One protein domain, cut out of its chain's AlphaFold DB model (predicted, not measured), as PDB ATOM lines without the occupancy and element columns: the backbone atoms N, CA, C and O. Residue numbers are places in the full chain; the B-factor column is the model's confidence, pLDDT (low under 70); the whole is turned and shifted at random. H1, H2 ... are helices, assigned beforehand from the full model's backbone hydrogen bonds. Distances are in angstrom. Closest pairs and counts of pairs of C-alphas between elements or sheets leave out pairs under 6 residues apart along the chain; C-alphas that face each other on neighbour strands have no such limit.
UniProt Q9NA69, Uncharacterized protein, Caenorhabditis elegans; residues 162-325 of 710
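This is residues 162 to 325 of the 710 residues of an uncharacterized protein of Caenorhabditis elegans (UniProt Q9NA69). Two groups of mostly short helices meet round H4: H1, H2, H3 and H5 make one end, H6, H7, H8 and H10 the other, and H9 sits at the far tip beyond H8. The helices pack partly aligned and partly crossed, and the long link after H9 loops along the outside before H10 packs on H6 and H7. The printed part has 164 residues with ten named helices, H1 to H10 in order, and no named strand; the class is all helix. It is compact, with a radius of gyration of the C-alphas of 15.7 A and spans of 49 by 35 by 27 A.

H1, residues 164 to 174, begins with C-alpha 164 at (7.081, 20.984, -34.136) and is 15.0 A long. H2 is residues 185 to 193, and H3, residues 199 to 214, is 22.4 A long. H4 is residues 220 to 227, H5 residues 232 to 235, H6 residues 240 to 248 and H7 residues 253 to 260. H8, residues 265 to 281, is the longest helix at 24.5 A. H9 is residues 285 to 290. H10, residues 306 to 321, is 22.3 A long and ends with C-alpha 321 at (-9.095, 0.480, -67.216).

H1 and H2 are a helical hairpin that only just touches, with 3 pairs of C-alphas within 8 A, the closest Ala 167 and Leu 193 at 5.3 A. H1 touches H3 at a shallow tilt of 28 degrees, the same way, closest at the C-alphas of Glu 172 and Ile 208, 6.6 A. H3 touches H5, closest at the C-alphas of Gly 206 and Tyr 235, 5.4 A. H4 touches H6 at a shallow tilt of 25 degrees, opposite ways, with the C-alphas of Phe 220 and Ile 248 closest at 5.5 A. H4 also touches H7, closest at the C-alphas of Met 227 and Phe 259, 5.4 A. H8 touches H6 with residues 271 to 278 alone, the C-alphas of Ile 240 and Val 274 closest at 6.3 A. H10 touches H7 with residues 316 to 320 alone, the C-alphas of Ala 253 and Leu 316 closest at 5.5 A. H9 and H8 touch only at the corner, closest at the C-alphas of Ala 281 and Phe 288, 4.2 A. Every O i to N i+4 pair is within hydrogen-bond range in H1, H2, H3, H4, H6, H7, H8, H9 and H10; H5 is too short for one.

The C-alphas farthest apart, of Gly 163 and Asp 284, are 48.7 A apart. The printed part has no cut. The link from H9 to H10, residues 291 to 305, is long. Mean pLDDT of the printed part is 93.6, and residues 324 to 325 are under 70.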
ATOM      1  N   LEU A 162       5.237  28.353 -35.714       88.83
ATOM      2  CA  LEU A 162       4.701  27.072 -35.255       88.83
ATOM      3  C   LEU A 162       5.868  26.127 -34.927       88.83
ATOM      4  O   LEU A 162       6.612  25.728 -35.818       88.83
ATOM      5  N   GLY A 163       6.049  25.788 -33.648       89.62
ATOM      6  CA  GLY A 163       6.987  24.735 -33.244       89.62
ATOM      7  C   GLY A 163       6.490  23.344 -33.654       89.62
ATOM      8  O   GLY A 163       5.298  23.165 -33.901       89.62
ATOM      9  N   ASN A 164       7.383  22.350 -33.676       91.83
ATOM     10  CA  ASN A 164       7.081  20.984 -34.136       91.83
ATOM     11  C   ASN A 164       5.864  20.355 -33.436       91.83
ATOM     12  O   ASN A 164       5.004  19.781 -34.102       91.83
ATOM     13  N   GLU A 165       5.766  20.501 -32.109       93.55
ATOM     14  CA  GLU A 165       4.647  19.977 -31.311       93.55
ATOM     15  C   GLU A 165       3.320  20.668 -31.644       93.55
ATOM     16  O   GLU A 165       2.287  20.018 -31.788       93.55
ATOM     17  N   LEU A 166       3.345  21.995 -31.794       93.23
ATOM     18  CA  LEU A 166       2.159  22.777 -32.128       93.23
ATOM     19  C   LEU A 166       1.678  22.454 -33.549       93.23
ATOM     20  O   LEU A 166       0.483  22.295 -33.772       93.23
ATOM     21  N   ALA A 167       2.610  22.316 -34.496       94.77
ATOM     22  CA  ALA A 167       2.310  21.927 -35.869       94.77
ATOM     23  C   ALA A 167       1.713  20.511 -35.946       94.77
ATOM     24  O   ALA A 167       0.763  20.298 -36.693       94.77
ATOM     25  N   ALA A 168       2.214  19.566 -35.144       95.74
ATOM     26  CA  ALA A 168       1.668  18.212 -35.054       95.74
ATOM     27  C   ALA A 168       0.222  18.194 -34.522       95.74
ATOM     28  O   ALA A 168      -0.643  17.564 -35.125       95.74
ATOM     29  N   LYS A 169      -0.066  18.940 -33.445       95.79
ATOM     30  CA  LYS A 169      -1.432  19.061 -32.903       95.79
ATOM     31  C   LYS A 169      -2.389  19.747 -33.878       95.79
ATOM     32  O   LYS A 169      -3.511  19.293 -34.066       95.79
ATOM     33  N   LEU A 170      -1.934  20.819 -34.534       95.80
ATOM     34  CA  LEU A 170      -2.718  21.480 -35.577       95.80
ATOM     35  C   LEU A 170      -3.015  20.528 -36.733       95.80
ATOM     36  O   LEU A 170      -4.153  20.494 -37.183       95.80
ATOM     37  N   LEU A 171      -2.038  19.738 -37.189       96.59
ATOM     38  CA  LEU A 171      -2.265  18.725 -38.218       96.59
ATOM     39  C   LEU A 171      -3.376  17.752 -37.801       96.59
ATOM     40  O   LEU A 171      -4.300  17.550 -38.580       96.59
ATOM     41  N   GLU A 172      -3.322  17.197 -36.584       96.49
ATOM     42  CA  GLU A 172      -4.321  16.237 -36.086       96.49
ATOM     43  C   GLU A 172      -5.749  16.810 -36.114       96.49
ATOM     44  O   GLU A 172      -6.666  16.129 -36.572       96.49
ATOM     45  N   GLU A 173      -5.947  18.078 -35.735       95.13
ATOM     46  CA  GLU A 173      -7.262  18.728 -35.843       95.13
ATOM     47  C   GLU A 173      -7.641  19.096 -37.284       95.13
ATOM     48  O   GLU A 173      -8.796  18.941 -37.684       95.13
ATOM     49  N   MET A 174      -6.680  19.538 -38.100       96.18
ATOM     50  CA  MET A 174      -6.917  19.896 -39.502       96.18
ATOM     51  C   MET A 174      -7.336  18.695 -40.354       96.18
ATOM     52  O   MET A 174      -8.162  18.852 -41.253       96.18
ATOM     53  N   LEU A 175      -6.810  17.499 -40.065       96.65
ATOM     54  CA  LEU A 175      -7.123  16.267 -40.799       96.65
ATOM     55  C   LEU A 175      -8.617  15.922 -40.770       96.65
ATOM     56  O   LEU A 175      -9.088  15.282 -41.700       96.65
ATOM     57  N   LYS A 176      -9.358  16.363 -39.748       94.94
ATOM     58  CA  LYS A 176     -10.786  16.061 -39.546       94.94
ATOM     59  C   LYS A 176     -11.719  17.039 -40.269       94.94
ATOM     60  O   LYS A 176     -12.932  16.842 -40.287       94.94
ATOM     61  N   ILE A 177     -11.183  18.132 -40.819       94.39
ATOM     62  CA  ILE A 177     -11.985  19.225 -41.376       94.39
ATOM     63  C   ILE A 177     -12.493  18.826 -42.768       94.39
ATOM     64  O   ILE A 177     -11.673  18.617 -43.670       94.39
ATOM     65  N   PRO A 178     -13.822  18.751 -42.982       91.70
ATOM     66  CA  PRO A 178     -14.379  18.470 -44.296       91.70
ATOM     67  C   PRO A 178     -14.188  19.695 -45.194       91.70
ATOM     68  O   PRO A 178     -14.643  20.801 -44.882       91.70
ATOM     69  N   LEU A 179     -13.497  19.492 -46.311       91.71
ATOM     70  CA  LEU A 179     -13.262  20.494 -47.346       91.71
ATOM     71  C   LEU A 179     -13.811  19.982 -48.672       91.71
ATOM     72  O   LEU A 179     -13.846  18.776 -48.912       91.71
ATOM     73  N   ALA A 180     -14.188  20.904 -49.560       87.44
ATOM     74  CA  ALA A 180     -14.570  20.536 -50.920       87.44
ATOM     75  C   ALA A 180     -13.450  19.710 -51.593       87.44
ATOM     76  O   ALA A 180     -12.277  20.063 -51.426       87.44
ATOM     77  N   PRO A 181     -13.772  18.655 -52.366       83.75
ATOM     78  CA  PRO A 181     -12.787  17.814 -53.050       83.75
ATOM     79  C   PRO A 181     -11.729  18.593 -53.843       83.75
ATOM     80  O   PRO A 181     -10.560  18.219 -53.842       83.75
ATOM     81  N   GLU A 182     -12.113  19.714 -54.457       81.24
ATOM     82  CA  GLU A 182     -11.261  20.558 -55.303       81.24
ATOM     83  C   GLU A 182     -10.417  21.571 -54.504       81.24
ATOM     84  O   GLU A 182      -9.706  22.406 -55.077       81.24
ATOM     85  N   SER A 183     -10.508  21.545 -53.172       84.17
ATOM     86  CA  SER A 183      -9.785  22.461 -52.298       84.17
ATOM     87  C   SER A 183      -8.274  22.255 -52.411       84.17
ATOM     88  O   SER A 183      -7.742  21.190 -52.104       84.17
ATOM     89  N   LYS A 184      -7.553  23.322 -52.777       85.51
ATOM     90  CA  LYS A 184      -6.076  23.364 -52.794       85.51
ATOM     91  C   LYS A 184      -5.475  23.750 -51.426       85.51
ATOM     92  O   LYS A 184      -4.309  24.147 -51.355       85.51
ATOM     93  N   GLN A 185      -6.255  23.691 -50.339       90.51
ATOM     94  CA  GLN A 185      -5.811  24.137 -49.012       90.51
ATOM     95  C   GLN A 185      -4.692  23.264 -48.435       90.51
ATOM     96  O   GLN A 185      -3.766  23.821 -47.854       90.51
ATOM     97  N   TRP A 186      -4.690  21.943 -48.655       93.97
ATOM     98  CA  TRP A 186      -3.662  21.057 -48.089       93.97
ATOM     99  C   TRP A 186      -2.243  21.326 -48.592       93.97
ATOM    100  O   TRP A 186      -1.304  21.241 -47.806       93.97
ATOM    101  N   LYS A 187      -2.076  21.785 -49.840       90.91
ATOM    102  CA  LYS A 187      -0.770  22.269 -50.330       90.91
ATOM    103  C   LYS A 187      -0.261  23.447 -49.493       90.91
ATOM    104  O   LYS A 187       0.922  23.524 -49.173       90.91
ATOM    105  N   THR A 188      -1.168  24.348 -49.112       92.44
ATOM    106  CA  THR A 188      -0.860  25.490 -48.240       92.44
ATOM    107  C   THR A 188      -0.637  25.036 -46.797       92.44
ATOM    108  O   THR A 188       0.316  25.485 -46.168       92.44
ATOM    109  N   ALA A 189      -1.465  24.121 -46.284       94.26
ATOM    110  CA  ALA A 189      -1.347  23.579 -44.934       94.26
ATOM    111  C   ALA A 189      -0.023  22.838 -44.729       94.26
ATOM    112  O   ALA A 189       0.696  23.153 -43.788       94.26
ATOM    113  N   LYS A 190       0.366  21.942 -45.648       92.50
ATOM    114  CA  LYS A 190       1.661  21.244 -45.609       92.50
ATOM    115  C   LYS A 190       2.827  22.234 -45.552       92.50
ATOM    116  O   LYS A 190       3.712  22.078 -44.714       92.50
ATOM    117  N   TYR A 191       2.798  23.280 -46.388       91.42
ATOM    118  CA  TYR A 191       3.823  24.328 -46.379       91.42
ATOM    119  C   TYR A 191       3.847  25.120 -45.066       91.42
ATOM    120  O   TYR A 191       4.921  25.374 -44.540       91.42
ATOM    121  N   VAL A 192       2.690  25.497 -44.517       91.72
ATOM    122  CA  VAL A 192       2.598  26.233 -43.243       91.72
ATOM    123  C   VAL A 192       3.088  25.388 -42.062       91.72
ATOM    124  O   VAL A 192       3.792  25.899 -41.195       91.72
ATOM    125  N   LEU A 193       2.723  24.105 -42.023       93.19
ATOM    126  CA  LEU A 193       3.023  23.203 -40.912       93.19
ATOM    127  C   LEU A 193       4.474  22.699 -40.927       93.19
ATOM    128  O   LEU A 193       5.031  22.429 -39.867       93.19
ATOM    129  N   CYS A 194       5.100  22.575 -42.102       91.06
ATOM    130  CA  CYS A 194       6.520  22.239 -42.221       91.06
ATOM    131  C   CYS A 194       7.164  22.910 -43.455       91.06
ATOM    132  O   CYS A 194       7.406  22.249 -44.469       91.06
ATOM    133  N   PRO A 195       7.493  24.216 -43.380       85.84
ATOM    134  CA  PRO A 195       8.048  24.968 -44.512       85.84
ATOM    135  C   PRO A 195       9.402  24.446 -45.012       85.84
ATOM    136  O   PRO A 195       9.766  24.675 -46.163       85.84
ATOM    137  N   SER A 196      10.166  23.782 -44.139       85.75
ATOM    138  CA  SER A 196      11.500  23.250 -44.433       85.75
ATOM    139  C   SER A 196      11.489  21.834 -45.010       85.75
ATOM    140  O   SER A 196      12.554  21.345 -45.382       85.75
ATOM    141  N   SER A 197      10.329  21.161 -45.054       84.20
ATOM    142  CA  SER A 197      10.214  19.733 -45.401       84.20
ATOM    143  C   SER A 197      11.203  18.847 -44.626       84.20
ATOM    144  O   SER A 197      11.756  17.891 -45.161       84.20
ATOM    145  N   CYS A 198      11.457  19.194 -43.358       88.81
ATOM    146  CA  CYS A 198      12.385  18.490 -42.478       88.81
ATOM    147  C   CYS A 198      12.011  16.994 -42.367       88.81
ATOM    148  O   CYS A 198      10.872  16.711 -41.980       88.81
ATOM    149  N   PRO A 199      12.927  16.043 -42.651       91.22
ATOM    150  CA  PRO A 199      12.619  14.611 -42.648       91.22
ATOM    151  C   PRO A 199      12.014  14.103 -41.336       91.22
ATOM    152  O   PRO A 199      11.005  13.408 -41.370       91.22
ATOM    153  N   GLN A 200      12.558  14.517 -40.185       92.61
ATOM    154  CA  GLN A 200      12.048  14.098 -38.874       92.61
ATOM    155  C   GLN A 200      10.608  14.576 -38.639       92.61
ATOM    156  O   GLN A 200       9.784  13.851 -38.094       92.61
ATOM    157  N   GLN A 201      10.279  15.795 -39.076       92.53
ATOM    158  CA  GLN A 201       8.918  16.318 -38.948       92.53
ATOM    159  C   GLN A 201       7.957  15.622 -39.924       92.53
ATOM    160  O   GLN A 201       6.801  15.390 -39.584       92.53
ATOM    161  N   MET A 202       8.427  15.281 -41.129       93.31
ATOM    162  CA  MET A 202       7.643  14.510 -42.099       93.31
ATOM    163  C   MET A 202       7.327  13.102 -41.592       93.31
ATOM    164  O   MET A 202       6.228  12.618 -41.841       93.31
ATOM    165  N   GLU A 203       8.242  12.474 -40.853       95.18
ATOM    166  CA  GLU A 203       8.008  11.175 -40.220       95.18
ATOM    167  C   GLU A 203       6.893  11.248 -39.173       95.18
ATOM    168  O   GLU A 203       5.910  10.516 -39.278       95.18
ATOM    169  N   VAL A 204       6.966  12.219 -38.256       96.15
ATOM    170  CA  VAL A 204       5.904  12.475 -37.267       96.15
ATOM    171  C   VAL A 204       4.560  12.757 -37.951       96.15
ATOM    172  O   VAL A 204       3.520  12.249 -37.532       96.15
ATOM    173  N   PHE A 205       4.556  13.545 -39.030       96.79
ATOM    174  CA  PHE A 205       3.336  13.807 -39.798       96.79
ATOM    175  C   PHE A 205       2.790  12.539 -40.453       96.79
ATOM    176  O   PHE A 205       1.583  12.311 -40.401       96.79
ATOM    177  N   GLY A 206       3.658  11.701 -41.023       96.74
ATOM    178  CA  GLY A 206       3.293  10.409 -41.596       96.74
ATOM    179  C   GLY A 206       2.597   9.494 -40.589       96.74
ATOM    180  O   GLY A 206       1.543   8.936 -40.899       96.74
ATOM    181  N   GLU A 207       3.117   9.404 -39.363       97.23
ATOM    182  CA  GLU A 207       2.507   8.626 -38.275       97.23
ATOM    183  C   GLU A 207       1.135   9.174 -37.852       97.23
ATOM    184  O   GLU A 207       0.181   8.406 -37.703       97.23
ATOM    185  N   ILE A 208       1.003  10.498 -37.703       97.63
ATOM    186  CA  ILE A 208      -0.270  11.153 -37.350       97.63
ATOM    187  C   ILE A 208      -1.323  10.915 -38.436       97.63
ATOM    188  O   ILE A 208      -2.471  10.587 -38.116       97.63
ATOM    189  N   ILE A 209      -0.942  11.049 -39.710       97.78
ATOM    190  CA  ILE A 209      -1.819  10.796 -40.856       97.78
ATOM    191  C   ILE A 209      -2.261   9.330 -40.847       97.78
ATOM    192  O   ILE A 209      -3.460   9.065 -40.833       97.78
ATOM    193  N   ALA A 210      -1.322   8.383 -40.755       97.46
ATOM    194  CA  ALA A 210      -1.630   6.955 -40.734       97.46
ATOM    195  C   ALA A 210      -2.553   6.570 -39.565       97.46
ATOM    196  O   ALA A 210      -3.503   5.808 -39.754       97.46
ATOM    197  N   LYS A 211      -2.324   7.132 -38.369       97.39
ATOM    198  CA  LYS A 211      -3.185   6.945 -37.192       97.39
ATOM    199  C   LYS A 211      -4.612   7.441 -37.451       97.39
ATOM    200  O   LYS A 211      -5.553   6.686 -37.220       97.39
ATOM    201  N   ASN A 212      -4.776   8.666 -37.959       97.12
ATOM    202  CA  ASN A 212      -6.095   9.255 -38.233       97.12
ATOM    203  C   ASN A 212      -6.832   8.547 -39.383       97.12
ATOM    204  O   ASN A 212      -8.058   8.433 -39.353       97.12
ATOM    205  N   THR A 213      -6.100   8.022 -40.372       97.21
ATOM    206  CA  THR A 213      -6.664   7.160 -41.417       97.21
ATOM    207  C   THR A 213      -7.158   5.837 -40.839       97.21
ATOM    208  O   THR A 213      -8.285   5.443 -41.131       97.21
ATOM    209  N   LYS A 214      -6.363   5.170 -39.988       95.97
ATOM    210  CA  LYS A 214      -6.728   3.888 -39.350       95.97
ATOM    211  C   LYS A 214      -7.900   4.023 -38.372       95.97
ATOM    212  O   LYS A 214      -8.649   3.069 -38.200       95.97
ATOM    213  N   SER A 215      -8.083   5.192 -37.758       95.49
ATOM    214  CA  SER A 215      -9.215   5.473 -36.868       95.49
ATOM    215  C   SER A 215     -10.461   6.021 -37.577       95.49
ATOM    216  O   SER A 215     -11.426   6.339 -36.891       95.49
ATOM    217  N   GLY A 216     -10.435   6.203 -38.905       95.68
ATOM    218  CA  GLY A 216     -11.571   6.740 -39.666       95.68
ATOM    219  C   GLY A 216     -11.923   8.202 -39.366       95.68
ATOM    220  O   GLY A 216     -13.070   8.590 -39.551       95.68
ATOM    221  N   LEU A 217     -10.972   9.000 -38.862       94.81
ATOM    222  CA  LEU A 217     -11.199  10.403 -38.472       94.81
ATOM    223  C   LEU A 217     -10.791  11.414 -39.554       94.81
ATOM    224  O   LEU A 217     -11.118  12.594 -39.446       94.81
ATOM    225  N   ILE A 218     -10.030  10.972 -40.555       97.20
ATOM    226  CA  ILE A 218      -9.512  11.824 -41.626       97.20
ATOM    227  C   ILE A 218     -10.611  12.179 -42.640       97.20
ATOM    228  O   ILE A 218     -11.342  11.312 -43.107       97.20
ATOM    229  N   SER A 219     -10.688  13.451 -43.032       96.69
ATOM    230  CA  SER A 219     -11.594  13.918 -44.080       96.69
ATOM    231  C   SER A 219     -11.162  13.425 -45.458       96.69
ATOM    232  O   SER A 219      -9.985  13.138 -45.709       96.69
ATOM    233  N   PHE A 220     -12.101  13.370 -46.398       97.18
ATOM    234  CA  PHE A 220     -11.807  12.884 -47.745       97.18
ATOM    235  C   PHE A 220     -10.757  13.730 -48.456       97.18
ATOM    236  O   PHE A 220      -9.816  13.192 -49.033       97.18
ATOM    237  N   ASN A 221     -10.891  15.058 -48.408       95.81
ATOM    238  CA  ASN A 221      -9.959  15.954 -49.091       95.81
ATOM    239  C   ASN A 221      -8.529  15.812 -48.533       95.81
ATOM    240  O   ASN A 221      -7.574  15.859 -49.309       95.81
ATOM    241  N   ALA A 222      -8.384  15.573 -47.223       97.06
ATOM    242  CA  ALA A 222      -7.099  15.272 -46.597       97.06
ATOM    243  C   ALA A 222      -6.545  13.921 -47.061       97.06
ATOM    244  O   ALA A 222      -5.414  13.851 -47.541       97.06
ATOM    245  N   LEU A 223      -7.350  12.858 -46.972       97.52
ATOM    246  CA  LEU A 223      -6.930  11.519 -47.372       97.52
ATOM    247  C   LEU A 223      -6.530  11.467 -48.852       97.52
ATOM    248  O   LEU A 223      -5.456  10.974 -49.179       97.52
ATOM    249  N   ASN A 224      -7.346  12.051 -49.731       96.76
ATOM    250  CA  ASN A 224      -7.070  12.141 -51.162       96.76
ATOM    251  C   ASN A 224      -5.761  12.900 -51.444       96.76
ATOM    252  O   ASN A 224      -4.964  12.444 -52.260       96.76
ATOM    253  N   TYR A 225      -5.500  14.012 -50.744       95.54
ATOM    254  CA  TYR A 225      -4.242  14.753 -50.881       95.54
ATOM    255  C   TYR A 225      -3.026  13.913 -50.460       95.54
ATOM    256  O   TYR A 225      -2.042  13.864 -51.191       95.54
ATOM    257  N   PHE A 226      -3.085  13.225 -49.316       95.50
ATOM    258  CA  PHE A 226      -1.943  12.455 -48.806       95.50
ATOM    259  C   PHE A 226      -1.729  11.112 -49.507       95.50
ATOM    260  O   PHE A 226      -0.593  10.655 -49.571       95.50
ATOM    261  N   MET A 227      -2.769  10.505 -50.087       96.78
ATOM    262  CA  MET A 227      -2.607   9.381 -51.019       96.78
ATOM    263  C   MET A 227      -1.832   9.798 -52.279       96.78
ATOM    264  O   MET A 227      -1.069   8.999 -52.821       96.78
ATOM    265  N   HIS A 228      -2.004  11.052 -52.712       90.62
ATOM    266  CA  HIS A 228      -1.313  11.648 -53.857       90.62
ATOM    267  C   HIS A 228       0.055  12.265 -53.481       90.62
ATOM    268  O   HIS A 228       0.804  12.695 -54.344       90.62
ATOM    269  N   ASP A 229       0.428  12.321 -52.198       91.32
ATOM    270  CA  ASP A 229       1.705  12.910 -51.788       91.32
ATOM    271  C   ASP A 229       2.865  11.914 -51.985       91.32
ATOM    272  O   ASP A 229       2.849  10.847 -51.367       91.32
ATOM    273  N   PRO A 230       3.922  12.249 -52.751       84.86
ATOM    274  CA  PRO A 230       4.992  11.304 -53.096       84.86
ATOM    275  C   PRO A 230       5.854  10.876 -51.898       84.86
ATOM    276  O   PRO A 230       6.626   9.921 -51.988       84.86
ATOM    277  N   ILE A 231       5.766  11.585 -50.767       89.30
ATOM    278  CA  ILE A 231       6.524  11.267 -49.557       89.30
ATOM    279  C   ILE A 231       5.614  10.616 -48.524       89.30
ATOM    280  O   ILE A 231       5.943   9.542 -48.028       89.30
ATOM    281  N   LEU A 232       4.494  11.251 -48.185       93.42
ATOM    282  CA  LEU A 232       3.660  10.840 -47.056       93.42
ATOM    283  C   LEU A 232       2.777   9.622 -47.371       93.42
ATOM    284  O   LEU A 232       2.405   8.902 -46.445       93.42
ATOM    285  N   ASN A 233       2.519   9.309 -48.648       93.96
ATOM    286  CA  ASN A 233       1.731   8.126 -49.018       93.96
ATOM    287  C   ASN A 233       2.378   6.790 -48.584       93.96
ATOM    288  O   ASN A 233       1.685   5.778 -48.460       93.96
ATOM    289  N   ARG A 234       3.692   6.771 -48.303       93.17
ATOM    290  CA  ARG A 234       4.422   5.572 -47.857       93.17
ATOM    291  C   ARG A 234       3.977   5.092 -46.472       93.17
ATOM    292  O   ARG A 234       4.087   3.907 -46.184       93.17
ATOM    293  N   TYR A 235       3.464   6.004 -45.642       95.49
ATOM    294  CA  TYR A 235       2.951   5.710 -44.297       95.49
ATOM    295  C   TYR A 235       1.533   5.124 -44.329       95.49
ATOM    296  O   TYR A 235       1.090   4.501 -43.366       95.49
ATOM    297  N   LEU A 236       0.826   5.287 -45.451       96.69
ATOM    298  CA  LEU A 236      -0.441   4.624 -45.736       96.69
ATOM    299  C   LEU A 236      -0.129   3.218 -46.282       96.69
ATOM    300  O   LEU A 236      -0.030   2.976 -47.489       96.69
ATOM    301  N   ASP A 237       0.135   2.296 -45.360       94.52
ATOM    302  CA  ASP A 237       0.669   0.954 -45.611       94.52
ATOM    303  C   ASP A 237      -0.393  -0.119 -45.896       94.52
ATOM    304  O   ASP A 237      -0.056  -1.208 -46.367       94.52
ATOM    305  N   ASP A 238      -1.672   0.195 -45.681       96.32
ATOM    306  CA  ASP A 238      -2.786  -0.720 -45.918       96.32
ATOM    307  C   ASP A 238      -3.630  -0.303 -47.140       96.32
ATOM    308  O   ASP A 238      -4.237   0.774 -47.138       96.32
ATOM    309  N   PRO A 239      -3.738  -1.153 -48.179       96.91
ATOM    310  CA  PRO A 239      -4.582  -0.907 -49.350       96.91
ATOM    311  C   PRO A 239      -6.061  -0.645 -49.052       96.91
ATOM    312  O   PRO A 239      -6.734  -0.040 -49.890       96.91
ATOM    313  N   ILE A 240      -6.572  -1.024 -47.869       97.14
ATOM    314  CA  ILE A 240      -7.937  -0.675 -47.428       97.14
ATOM    315  C   ILE A 240      -8.198   0.839 -47.465       97.14
ATOM    316  O   ILE A 240      -9.343   1.268 -47.565       97.14
ATOM    317  N   THR A 241      -7.136   1.651 -47.461       97.91
ATOM    318  CA  THR A 241      -7.168   3.105 -47.659       97.91
ATOM    319  C   THR A 241      -7.943   3.523 -48.917       97.91
ATOM    320  O   THR A 241      -8.664   4.516 -48.880       97.91
ATOM    321  N   ILE A 242      -7.871   2.748 -50.009       98.05
ATOM    322  CA  ILE A 242      -8.660   2.991 -51.232       98.05
ATOM    323  C   ILE A 242     -10.159   2.866 -50.928       98.05
ATOM    324  O   ILE A 242     -10.939   3.742 -51.298       98.05
ATOM    325  N   LEU A 243     -10.561   1.799 -50.227       97.76
ATOM    326  CA  LEU A 243     -11.956   1.586 -49.839       97.76
ATOM    327  C   LEU A 243     -12.425   2.670 -48.871       97.76
ATOM    328  O   LEU A 243     -13.518   3.197 -49.040       97.76
ATOM    329  N   HIS A 244     -11.580   3.041 -47.906       97.78
ATOM    330  CA  HIS A 244     -11.849   4.148 -46.994       97.78
ATOM    331  C   HIS A 244     -12.173   5.421 -47.779       97.78
ATOM    332  O   HIS A 244     -13.271   5.944 -47.629       97.78
ATOM    333  N   ALA A 245     -11.278   5.855 -48.671       98.06
ATOM    334  CA  ALA A 245     -11.473   7.054 -49.480       98.06
ATOM    335  C   ALA A 245     -12.746   6.996 -50.343       98.06
ATOM    336  O   ALA A 245     -13.456   7.994 -50.422       98.06
ATOM    337  N   LEU A 246     -13.080   5.839 -50.925       98.00
ATOM    338  CA  LEU A 246     -14.311   5.650 -51.705       98.00
ATOM    339  C   LEU A 246     -15.592   5.822 -50.877       98.00
ATOM    340  O   LEU A 246     -16.571   6.363 -51.384       98.00
ATOM    341  N   TYR A 247     -15.599   5.390 -49.613       97.75
ATOM    342  CA  TYR A 247     -16.755   5.546 -48.719       97.75
ATOM    343  C   TYR A 247     -16.931   6.966 -48.168       97.75
ATOM    344  O   TYR A 247     -17.986   7.278 -47.604       97.75
ATOM    345  N   ILE A 248     -15.916   7.821 -48.312       96.96
ATOM    346  CA  ILE A 248     -15.952   9.205 -47.838       96.96
ATOM    347  C   ILE A 248     -15.822  10.235 -48.968       96.96
ATOM    348  O   ILE A 248     -15.830  11.425 -48.697       96.96
ATOM    349  N   GLY A 249     -15.738   9.848 -50.242       95.60
ATOM    350  CA  GLY A 249     -15.780  10.840 -51.316       95.60
ATOM    351  C   GLY A 249     -15.403  10.349 -52.714       95.60
ATOM    352  O   GLY A 249     -15.138   9.165 -52.927       95.60
ATOM    353  N   PRO A 250     -15.399  11.274 -53.692       95.59
ATOM    354  CA  PRO A 250     -15.211  10.971 -55.110       95.59
ATOM    355  C   PRO A 250     -13.735  10.701 -55.459       95.59
ATOM    356  O   PRO A 250     -13.069  11.537 -56.074       95.59
ATOM    357  N   LEU A 251     -13.199   9.550 -55.040       96.23
ATOM    358  CA  LEU A 251     -11.823   9.130 -55.337       96.23
ATOM    359  C   LEU A 251     -11.601   8.950 -56.850       96.23
ATOM    360  O   LEU A 251     -12.416   8.341 -57.539       96.23
ATOM    361  N   GLN A 252     -10.467   9.440 -57.356       93.20
ATOM    362  CA  GLN A 252     -10.137   9.440 -58.786       93.20
ATOM    363  C   GLN A 252      -8.943   8.532 -59.106       93.20
ATOM    364  O   GLN A 252      -8.079   8.288 -58.259       93.20
ATOM    365  N   ALA A 253      -8.866   8.068 -60.357       92.49
ATOM    366  CA  ALA A 253      -7.816   7.158 -60.816       92.49
ATOM    367  C   ALA A 253      -6.383   7.676 -60.601       92.49
ATOM    368  O   ALA A 253      -5.573   6.887 -60.116       92.49
ATOM    369  N   PRO A 254      -6.039   8.961 -60.855       89.80
ATOM    370  CA  PRO A 254      -4.679   9.456 -60.625       89.80
ATOM    371  C   PRO A 254      -4.203   9.287 -59.176       89.80
ATOM    372  O   PRO A 254      -3.051   8.930 -58.943       89.80
ATOM    373  N   THR A 255      -5.092   9.480 -58.194       93.57
ATOM    374  CA  THR A 255      -4.780   9.259 -56.775       93.57
ATOM    375  C   THR A 255      -4.476   7.788 -56.496       93.57
ATOM    376  O   THR A 255      -3.501   7.482 -55.813       93.57
ATOM    377  N   VAL A 256      -5.281   6.867 -57.036       95.37
ATOM    378  CA  VAL A 256      -5.092   5.418 -56.842       95.37
ATOM    379  C   VAL A 256      -3.823   4.918 -57.531       95.37
ATOM    380  O   VAL A 256      -3.078   4.136 -56.939       95.37
ATOM    381  N   GLU A 257      -3.556   5.382 -58.753       91.93
ATOM    382  CA  GLU A 257      -2.344   5.033 -59.498       91.93
ATOM    383  C   GLU A 257      -1.098   5.484 -58.736       91.93
ATOM    384  O   GLU A 257      -0.207   4.671 -58.494       91.93
ATOM    385  N   LEU A 258      -1.055   6.735 -58.266       91.04
ATOM    386  CA  LEU A 258       0.091   7.245 -57.517       91.04
ATOM    387  C   LEU A 258       0.272   6.536 -56.169       91.04
ATOM    388  O   LEU A 258       1.391   6.191 -55.797       91.04
ATOM    389  N   PHE A 259      -0.828   6.224 -55.478       94.97
ATOM    390  CA  PHE A 259      -0.809   5.448 -54.238       94.97
ATOM    391  C   PHE A 259      -0.225   4.033 -54.424       94.97
ATOM    392  O   PHE A 259       0.442   3.507 -53.531       94.97
ATOM    393  N   ALA A 260      -0.448   3.416 -55.588       93.49
ATOM    394  CA  ALA A 260       0.072   2.093 -55.934       93.49
ATOM    395  C   ALA A 260       1.418   2.120 -56.689       93.49
ATOM    396  O   ALA A 260       1.994   1.056 -56.954       93.49
ATOM    397  N   THR A 261       1.911   3.302 -57.067       88.66
ATOM    398  CA  THR A 261       3.145   3.472 -57.842       88.66
ATOM    399  C   THR A 261       4.365   3.198 -56.972       88.66
ATOM    400  O   THR A 261       4.435   3.616 -55.820       88.66
ATOM    401  N   ASN A 262       5.332   2.461 -57.525       84.17
ATOM    402  CA  ASN A 262       6.601   2.092 -56.886       84.17
ATOM    403  C   ASN A 262       6.429   1.333 -55.554       84.17
ATOM    404  O   ASN A 262       7.317   1.310 -54.704       84.17
ATOM    405  N   ARG A 263       5.280   0.668 -55.377       90.49
ATOM    406  CA  ARG A 263       5.008  -0.265 -54.276       90.49
ATOM    407  C   ARG A 263       5.255  -1.698 -54.741       90.49
ATOM    408  O   ARG A 263       5.166  -2.001 -55.926       90.49
ATOM    409  N   THR A 264       5.527  -2.592 -53.789       92.36
ATOM    410  CA  THR A 264       5.732  -4.026 -54.069       92.36
ATOM    411  C   THR A 264       4.559  -4.647 -54.836       92.36
ATOM    412  O   THR A 264       3.406  -4.248 -54.647       92.36
ATOM    413  N   ASP A 265       4.831  -5.690 -55.623       90.52
ATOM    414  CA  ASP A 265       3.793  -6.433 -56.353       90.52
ATOM    415  C   ASP A 265       2.701  -6.978 -55.418       90.52
ATOM    416  O   ASP A 265       1.519  -6.959 -55.762       90.52
ATOM    417  N   VAL A 266       3.073  -7.379 -54.195       94.65
ATOM    418  CA  VAL A 266       2.134  -7.828 -53.151       94.65
ATOM    419  C   VAL A 266       1.168  -6.708 -52.754       94.65
ATOM    420  O   VAL A 266      -0.040  -6.934 -52.663       94.65
ATOM    421  N   PHE A 267       1.672  -5.491 -52.537       95.34
ATOM    422  CA  PHE A 267       0.836  -4.335 -52.208       95.34
ATOM    423  C   PHE A 267      -0.110  -3.992 -53.363       95.34
ATOM    424  O   PHE A 267      -1.310  -3.820 -53.151       95.34
ATOM    425  N   ARG A 268       0.405  -3.975 -54.596       94.21
ATOM    426  CA  ARG A 268      -0.380  -3.704 -55.809       94.21
ATOM    427  C   ARG A 268      -1.473  -4.754 -56.035       94.21
ATOM    428  O   ARG A 268      -2.609  -4.394 -56.341       94.21
ATOM    429  N   GLN A 269      -1.179  -6.035 -55.797       94.57
ATOM    430  CA  GLN A 269      -2.180  -7.106 -55.843       94.57
ATOM    431  C   GLN A 269      -3.292  -6.893 -54.809       94.57
ATOM    432  O   GLN A 269      -4.468  -7.077 -55.120       94.57
ATOM    433  N   ARG A 270      -2.945  -6.462 -53.592       96.76
ATOM    434  CA  ARG A 270      -3.938  -6.128 -52.563       96.76
ATOM    435  C   ARG A 270      -4.766  -4.889 -52.929       96.76
ATOM    436  O   ARG A 270      -5.959  -4.889 -52.651       96.76
ATOM    437  N   CYS A 271      -4.200  -3.878 -53.597       97.03
ATOM    438  CA  CYS A 271      -4.985  -2.757 -54.138       97.03
ATOM    439  C   CYS A 271      -6.046  -3.236 -55.140       97.03
ATOM    440  O   CYS A 271      -7.197  -2.811 -55.052       97.03
ATOM    441  N   ARG A 272      -5.692  -4.159 -56.049       96.73
ATOM    442  CA  ARG A 272      -6.660  -4.779 -56.974       96.73
ATOM    443  C   ARG A 272      -7.771  -5.516 -56.234       96.73
ATOM    444  O   ARG A 272      -8.935  -5.376 -56.591       96.73
ATOM    445  N   GLU A 273      -7.431  -6.254 -55.181       96.51
ATOM    446  CA  GLU A 273      -8.431  -6.942 -54.359       96.51
ATOM    447  C   GLU A 273      -9.398  -5.970 -53.676       96.51
ATOM    448  O   GLU A 273     -10.610  -6.168 -53.708       96.51
ATOM    449  N   VAL A 274      -8.889  -4.860 -53.142       97.55
ATOM    450  CA  VAL A 274      -9.733  -3.814 -52.550       97.55
ATOM    451  C   VAL A 274     -10.671  -3.182 -53.587       97.55
ATOM    452  O   VAL A 274     -11.840  -2.935 -53.291       97.55
ATOM    453  N   LEU A 275     -10.209  -2.978 -54.825       97.56
ATOM    454  CA  LEU A 275     -11.063  -2.511 -55.922       97.56
ATOM    455  C   LEU A 275     -12.157  -3.532 -56.290       97.56
ATOM    456  O   LEU A 275     -13.280  -3.123 -56.586       97.56
ATOM    457  N   ARG A 276     -11.890  -4.846 -56.206       96.92
ATOM    458  CA  ARG A 276     -12.931  -5.885 -56.369       96.92
ATOM    459  C   ARG A 276     -13.989  -5.816 -55.273       96.92
ATOM    460  O   ARG A 276     -15.174  -5.957 -55.571       96.92
ATOM    461  N   ILE A 277     -13.580  -5.562 -54.028       97.44
ATOM    462  CA  ILE A 277     -14.512  -5.347 -52.911       97.44
ATOM    463  C   ILE A 277     -15.390  -4.121 -53.192       97.44
ATOM    464  O   ILE A 277     -16.609  -4.210 -53.067       97.44
ATOM    465  N   ALA A 278     -14.808  -3.008 -53.649       97.91
ATOM    466  CA  ALA A 278     -15.568  -1.811 -54.013       97.91
ATOM    467  C   ALA A 278     -16.574  -2.068 -55.154       97.91
ATOM    468  O   ALA A 278     -17.729  -1.657 -55.063       97.91
ATOM    469  N   LEU A 279     -16.168  -2.804 -56.195       97.14
ATOM    470  CA  LEU A 279     -17.051  -3.240 -57.286       97.14
ATOM    471  C   LEU A 279     -18.178  -4.167 -56.814       97.14
ATOM    472  O   LEU A 279     -19.285  -4.137 -57.350       97.14
ATOM    473  N   HIS A 280     -17.917  -5.023 -55.825       97.16
ATOM    474  CA  HIS A 280     -18.960  -5.839 -55.212       97.16
ATOM    475  C   HIS A 280     -19.942  -4.972 -54.418       97.16
ATOM    476  O   HIS A 280     -21.152  -5.119 -54.582       97.16
ATOM    477  N   ALA A 281     -19.426  -4.028 -53.629       97.71
ATOM    478  CA  ALA A 281     -20.207  -3.083 -52.839       97.71
ATOM    479  C   ALA A 281     -21.088  -2.155 -53.695       97.71
ATOM    480  O   ALA A 281     -22.104  -1.665 -53.215       97.71
ATOM    481  N   SER A 282     -20.743  -1.923 -54.968       97.42
ATOM    482  CA  SER A 282     -21.544  -1.107 -55.889       97.42
ATOM    483  C   SER A 282     -22.707  -1.859 -56.555       97.42
ATOM    484  O   SER A 282     -23.388  -1.280 -57.401       97.42
ATOM    485  N   LYS A 283     -22.927  -3.149 -56.252       96.58
ATOM    486  CA  LYS A 283     -23.982  -3.953 -56.902       96.58
ATOM    487  C   LYS A 283     -25.373  -3.669 -56.347       96.58
ATOM    488  O   LYS A 283     -26.328  -3.597 -57.121       96.58
ATOM    489  N   ASP A 284     -25.495  -3.538 -55.030       96.73
ATOM    490  CA  ASP A 284     -26.769  -3.295 -54.361       96.73
ATOM    491  C   ASP A 284     -26.581  -2.611 -52.986       96.73
ATOM    492  O   ASP A 284     -25.498  -2.659 -52.397       96.73
ATOM    493  N   PRO A 285     -27.630  -1.981 -52.421       96.69
ATOM    494  CA  PRO A 285     -27.525  -1.298 -51.130       96.69
ATOM    495  C   PRO A 285     -27.139  -2.193 -49.939       96.69
ATOM    496  O   PRO A 285     -26.590  -1.690 -48.952       96.69
ATOM    497  N   MET A 286     -27.430  -3.501 -49.988       96.44
ATOM    498  CA  MET A 286     -27.070  -4.419 -48.904       96.44
ATOM    499  C   MET A 286     -25.568  -4.683 -48.922       96.44
ATOM    500  O   MET A 286     -24.914  -4.516 -47.893       96.44
ATOM    501  N   THR A 287     -25.003  -5.027 -50.081       96.51
ATOM    502  CA  THR A 287     -23.553  -5.234 -50.238       96.51
ATOM    503  C   THR A 287     -22.757  -3.962 -49.948       96.51
ATOM    504  O   THR A 287     -21.729  -4.038 -49.271       96.51
ATOM    505  N   PHE A 288     -23.274  -2.788 -50.331       96.97
ATOM    506  CA  PHE A 288     -22.725  -1.491 -49.920       96.97
ATOM    507  C   PHE A 288     -22.647  -1.340 -48.400       96.97
ATOM    508  O   PHE A 288     -21.623  -0.903 -47.882       96.97
ATOM    509  N   THR A 289     -23.710  -1.706 -47.680       95.10
ATOM    510  CA  THR A 289     -23.770  -1.573 -46.217       95.10
ATOM    511  C   THR A 289     -22.836  -2.558 -45.514       95.10
ATOM    512  O   THR A 289     -22.216  -2.195 -44.518       95.10
ATOM    513  N   TYR A 290     -22.707  -3.781 -46.034       94.72
ATOM    514  CA  TYR A 290     -21.839  -4.814 -45.458       94.72
ATOM    515  C   TYR A 290     -20.347  -4.599 -45.725       94.72
ATOM    516  O   TYR A 290     -19.528  -5.103 -44.963       94.72
ATOM    517  N   SER A 291     -19.988  -3.868 -46.782       95.44
ATOM    518  CA  SER A 291     -18.585  -3.676 -47.180       95.44
ATOM    519  C   SER A 291     -17.944  -2.411 -46.591       95.44
ATOM    520  O   SER A 291     -16.779  -2.132 -46.874       95.44
ATOM    521  N   VAL A 292     -18.680  -1.639 -45.780       94.96
ATOM    522  CA  VAL A 292     -18.149  -0.439 -45.110       94.96
ATOM    523  C   VAL A 292     -17.061  -0.865 -44.115       94.96
ATOM    524  O   VAL A 292     -17.347  -1.694 -43.249       94.96
ATOM    525  N   PRO A 293     -15.848  -0.287 -44.162       95.43
ATOM    526  CA  PRO A 293     -14.852  -0.505 -43.118       95.43
ATOM    527  C   PRO A 293     -15.385  -0.117 -41.729       95.43
ATOM    528  O   PRO A 293     -15.901   0.985 -41.548       95.43
ATOM    529  N   GLU A 294     -15.230  -0.999 -40.737       94.58
ATOM    530  CA  GLU A 294     -15.820  -0.839 -39.393       94.58
ATOM    531  C   GLU A 294     -15.384   0.443 -38.665       94.58
ATOM    532  O   GLU A 294     -16.120   0.957 -37.825       94.58
ATOM    533  N   PHE A 295     -14.201   0.972 -38.995       95.12
ATOM    534  CA  PHE A 295     -13.650   2.187 -38.393       95.12
ATOM    535  C   PHE A 295     -14.274   3.489 -38.925       95.12
ATOM    536  O   PHE A 295     -13.994   4.552 -38.378       95.12
ATOM    537  N   ILE A 296     -15.097   3.448 -39.980       94.53
ATOM    538  CA  ILE A 296     -15.770   4.642 -40.512       94.53
ATOM    539  C   ILE A 296     -17.080   4.862 -39.753       94.53
ATOM    540  O   ILE A 296     -18.037   4.096 -39.898       94.53
ATOM    541  N   ASP A 297     -17.146   5.944 -38.973       91.60
ATOM    542  CA  ASP A 297     -18.352   6.286 -38.215       91.60
ATOM    543  C   ASP A 297     -19.550   6.559 -39.135       91.60
ATOM    544  O   ASP A 297     -19.440   7.123 -40.230       91.60
ATOM    545  N   LYS A 298     -20.751   6.205 -38.663       90.86
ATOM    546  CA  LYS A 298     -21.975   6.396 -39.448       90.86
ATOM    547  C   LYS A 298     -22.288   7.863 -39.738       90.86
ATOM    548  O   LYS A 298     -22.956   8.121 -40.739       90.86
ATOM    549  N   ASN A 299     -21.813   8.765 -38.883       90.65
ATOM    550  CA  ASN A 299     -21.978  10.212 -38.940       90.65
ATOM    551  C   ASN A 299     -20.713  10.925 -39.443       90.65
ATOM    552  O   ASN A 299     -20.597  12.137 -39.254       90.65
ATOM    553  N   HIS A 300     -19.763  10.203 -40.057       92.64
ATOM    554  CA  HIS A 300     -18.591  10.827 -40.667       92.64
ATOM    555  C   HIS A 300     -19.039  11.931 -41.647       92.64
ATOM    556  O   HIS A 300     -19.895  11.666 -42.498       92.64
ATOM    557  N   PRO A 301     -18.498  13.162 -41.552       89.44
ATOM    558  CA  PRO A 301     -19.032  14.323 -42.268       89.44
ATOM    559  C   PRO A 301     -18.998  14.173 -43.794       89.44
ATOM    560  O   PRO A 301     -19.881  14.696 -44.468       89.44
ATOM    561  N   ASP A 302     -18.019  13.434 -44.320       93.38
ATOM    562  CA  ASP A 302     -17.867  13.196 -45.759       93.38
ATOM    563  C   ASP A 302     -18.489  11.866 -46.238       93.38
ATOM    564  O   ASP A 302     -18.318  11.481 -47.390       93.38
ATOM    565  N   ARG A 303     -19.196  11.113 -45.382       94.36
ATOM    566  CA  ARG A 303     -19.712   9.784 -45.757       94.36
ATOM    567  C   ARG A 303     -20.621   9.864 -46.988       94.36
ATOM    568  O   ARG A 303     -21.631  10.568 -46.975       94.36
ATOM    569  N   CYS A 304     -20.292   9.115 -48.038       93.53
ATOM    570  CA  CYS A 304     -21.021   9.178 -49.301       93.53
ATOM    571  C   CYS A 304     -22.334   8.374 -49.259       93.53
ATOM    572  O   CYS A 304     -22.485   7.404 -48.507       93.53
ATOM    573  N   SER A 305     -23.298   8.749 -50.106       95.20
ATOM    574  CA  SER A 305     -24.493   7.930 -50.319       95.20
ATOM    575  C   SER A 305     -24.173   6.701 -51.183       95.20
ATOM    576  O   SER A 305     -23.178   6.686 -51.909       95.20
ATOM    577  N   TYR A 306     -25.041   5.680 -51.162       96.91
ATOM    578  CA  TYR A 306     -24.914   4.529 -52.070       96.91
ATOM    579  C   TYR A 306     -24.837   4.969 -53.540       96.91
ATOM    580  O   TYR A 306     -24.040   4.444 -54.310       96.91
ATOM    581  N   ARG A 307     -25.639   5.970 -53.925       97.14
ATOM    582  CA  ARG A 307     -25.654   6.491 -55.292       97.14
ATOM    583  C   ARG A 307     -24.300   7.090 -55.677       97.14
ATOM    584  O   ARG A 307     -23.760   6.720 -56.716       97.14
ATOM    585  N   ASP A 308     -23.759   7.971 -54.839       95.94
ATOM    586  CA  ASP A 308     -22.482   8.644 -55.112       95.94
ATOM    587  C   ASP A 308     -21.324   7.636 -55.144       95.94
ATOM    588  O   ASP A 308     -20.426   7.746 -55.977       95.94
ATOM    589  N   PHE A 309     -21.378   6.612 -54.284       97.87
ATOM    590  CA  PHE A 309     -20.419   5.506 -54.281       97.87
ATOM    591  C   PHE A 309     -20.439   4.736 -55.605       97.87
ATOM    592  O   PHE A 309     -19.390   4.527 -56.208       97.87
ATOM    593  N   VAL A 310     -21.623   4.344 -56.091       97.98
ATOM    594  CA  VAL A 310     -21.774   3.618 -57.364       97.98
ATOM    595  C   VAL A 310     -21.261   4.451 -58.536       97.98
ATOM    596  O   VAL A 310     -20.522   3.930 -59.373       97.98
ATOM    597  N   GLU A 311     -21.629   5.735 -58.594       96.45
ATOM    598  CA  GLU A 311     -21.159   6.659 -59.634       96.45
ATOM    599  C   GLU A 311     -19.622   6.778 -59.597       96.45
ATOM    600  O   GLU A 311     -18.968   6.622 -60.632       96.45
ATOM    601  N   THR A 312     -19.041   6.938 -58.403       96.63
ATOM    602  CA  THR A 312     -17.589   7.057 -58.197       96.63
ATOM    603  C   THR A 312     -16.845   5.779 -58.578       96.63
ATOM    604  O   THR A 312     -15.908   5.842 -59.366       96.63
ATOM    605  N   VAL A 313     -17.258   4.611 -58.074       97.49
ATOM    606  CA  VAL A 313     -16.603   3.324 -58.371       97.49
ATOM    607  C   VAL A 313     -16.686   3.003 -59.860       97.49
ATOM    608  O   VAL A 313     -15.689   2.603 -60.458       97.49
ATOM    609  N   THR A 314     -17.844   3.227 -60.489       95.34
ATOM    610  CA  THR A 314     -18.016   2.980 -61.928       95.34
ATOM    611  C   THR A 314     -17.065   3.846 -62.751       95.34
ATOM    612  O   THR A 314     -16.425   3.348 -63.678       95.34
ATOM    613  N   GLN A 315     -16.961   5.136 -62.419       93.01
ATOM    614  CA  GLN A 315     -16.061   6.049 -63.118       93.01
ATOM    615  C   GLN A 315     -14.593   5.701 -62.848       93.01
ATOM    616  O   GLN A 315     -13.818   5.582 -63.791       93.01
ATOM    617  N   LEU A 316     -14.233   5.442 -61.587       95.22
ATOM    618  CA  LEU A 316     -12.881   5.071 -61.177       95.22
ATOM    619  C   LEU A 316     -12.381   3.834 -61.927       95.22
ATOM    620  O   LEU A 316     -11.261   3.841 -62.427       95.22
ATOM    621  N   ILE A 317     -13.191   2.779 -62.025       94.77
ATOM    622  CA  ILE A 317     -12.795   1.539 -62.707       94.77
ATOM    623  C   ILE A 317     -12.656   1.762 -64.215       94.77
ATOM    624  O   ILE A 317     -11.687   1.289 -64.802       94.77
ATOM    625  N   ARG A 318     -13.543   2.546 -64.843       91.48
ATOM    626  CA  ARG A 318     -13.394   2.934 -66.259       91.48
ATOM    627  C   ARG A 318     -12.104   3.713 -66.506       91.48
ATOM    628  O   ARG A 318     -11.379   3.405 -67.454       91.48
ATOM    629  N   ASP A 319     -11.799   4.682 -65.649       89.47
ATOM    630  CA  ASP A 319     -10.579   5.488 -65.727       89.47
ATOM    631  C   ASP A 319      -9.332   4.607 -65.520       89.47
ATOM    632  O   ASP A 319      -8.400   4.638 -66.325       89.47
ATOM    633  N   LEU A 320      -9.341   3.740 -64.498       91.27
ATOM    634  CA  LEU A 320      -8.269   2.780 -64.215       91.27
ATOM    635  C   LEU A 320      -8.146   1.680 -65.274       91.27
ATOM    636  O   LEU A 320      -7.058   1.138 -65.436       91.27
ATOM    637  N   ASN A 321      -9.184   1.357 -66.042       88.74
ATOM    638  CA  ASN A 321      -9.095   0.480 -67.216       88.74
ATOM    639  C   ASN A 321      -8.642   1.242 -68.480       88.74
ATOM    640  O   ASN A 321      -8.304   0.617 -69.490       88.74
ATOM    641  N   GLY A 322      -8.548   2.577 -68.414       81.02
ATOM    642  CA  GLY A 322      -8.138   3.450 -69.518       81.02
ATOM    643  C   GLY A 322      -9.237   3.651 -70.561       81.02
ATOM    644  O   GLY A 322      -8.945   4.014 -71.696       81.02
ATOM    645  N   GLU A 323     -10.488   3.370 -70.196       77.11
ATOM    646  CA  GLU A 323     -11.655   3.439 -71.083       77.11
ATOM    647  C   GLU A 323     -12.186   4.864 -71.223       77.11
ATOM    648  O   GLU A 323     -12.795   5.211 -72.235       77.11
ATOM    649  N   HIS A 324     -11.946   5.700 -70.216       65.27
ATOM    650  CA  HIS A 324     -12.338   7.096 -70.225       65.27
ATOM    651  C   HIS A 324     -11.093   7.982 -70.212       65.27
ATOM    652  O   HIS A 324     -10.495   8.267 -69.180       65.27
ATOM    653  N   GLN A 325     -10.697   8.434 -71.396       59.94
ATOM    654  CA  GLN A 325      -9.933   9.669 -71.519       59.94
ATOM    655  C   GLN A 325     -10.997  10.769 -71.511       59.94
ATOM    656  O   GLN A 325     -11.941  10.679 -72.296       59.94
TER     657      GLN A 325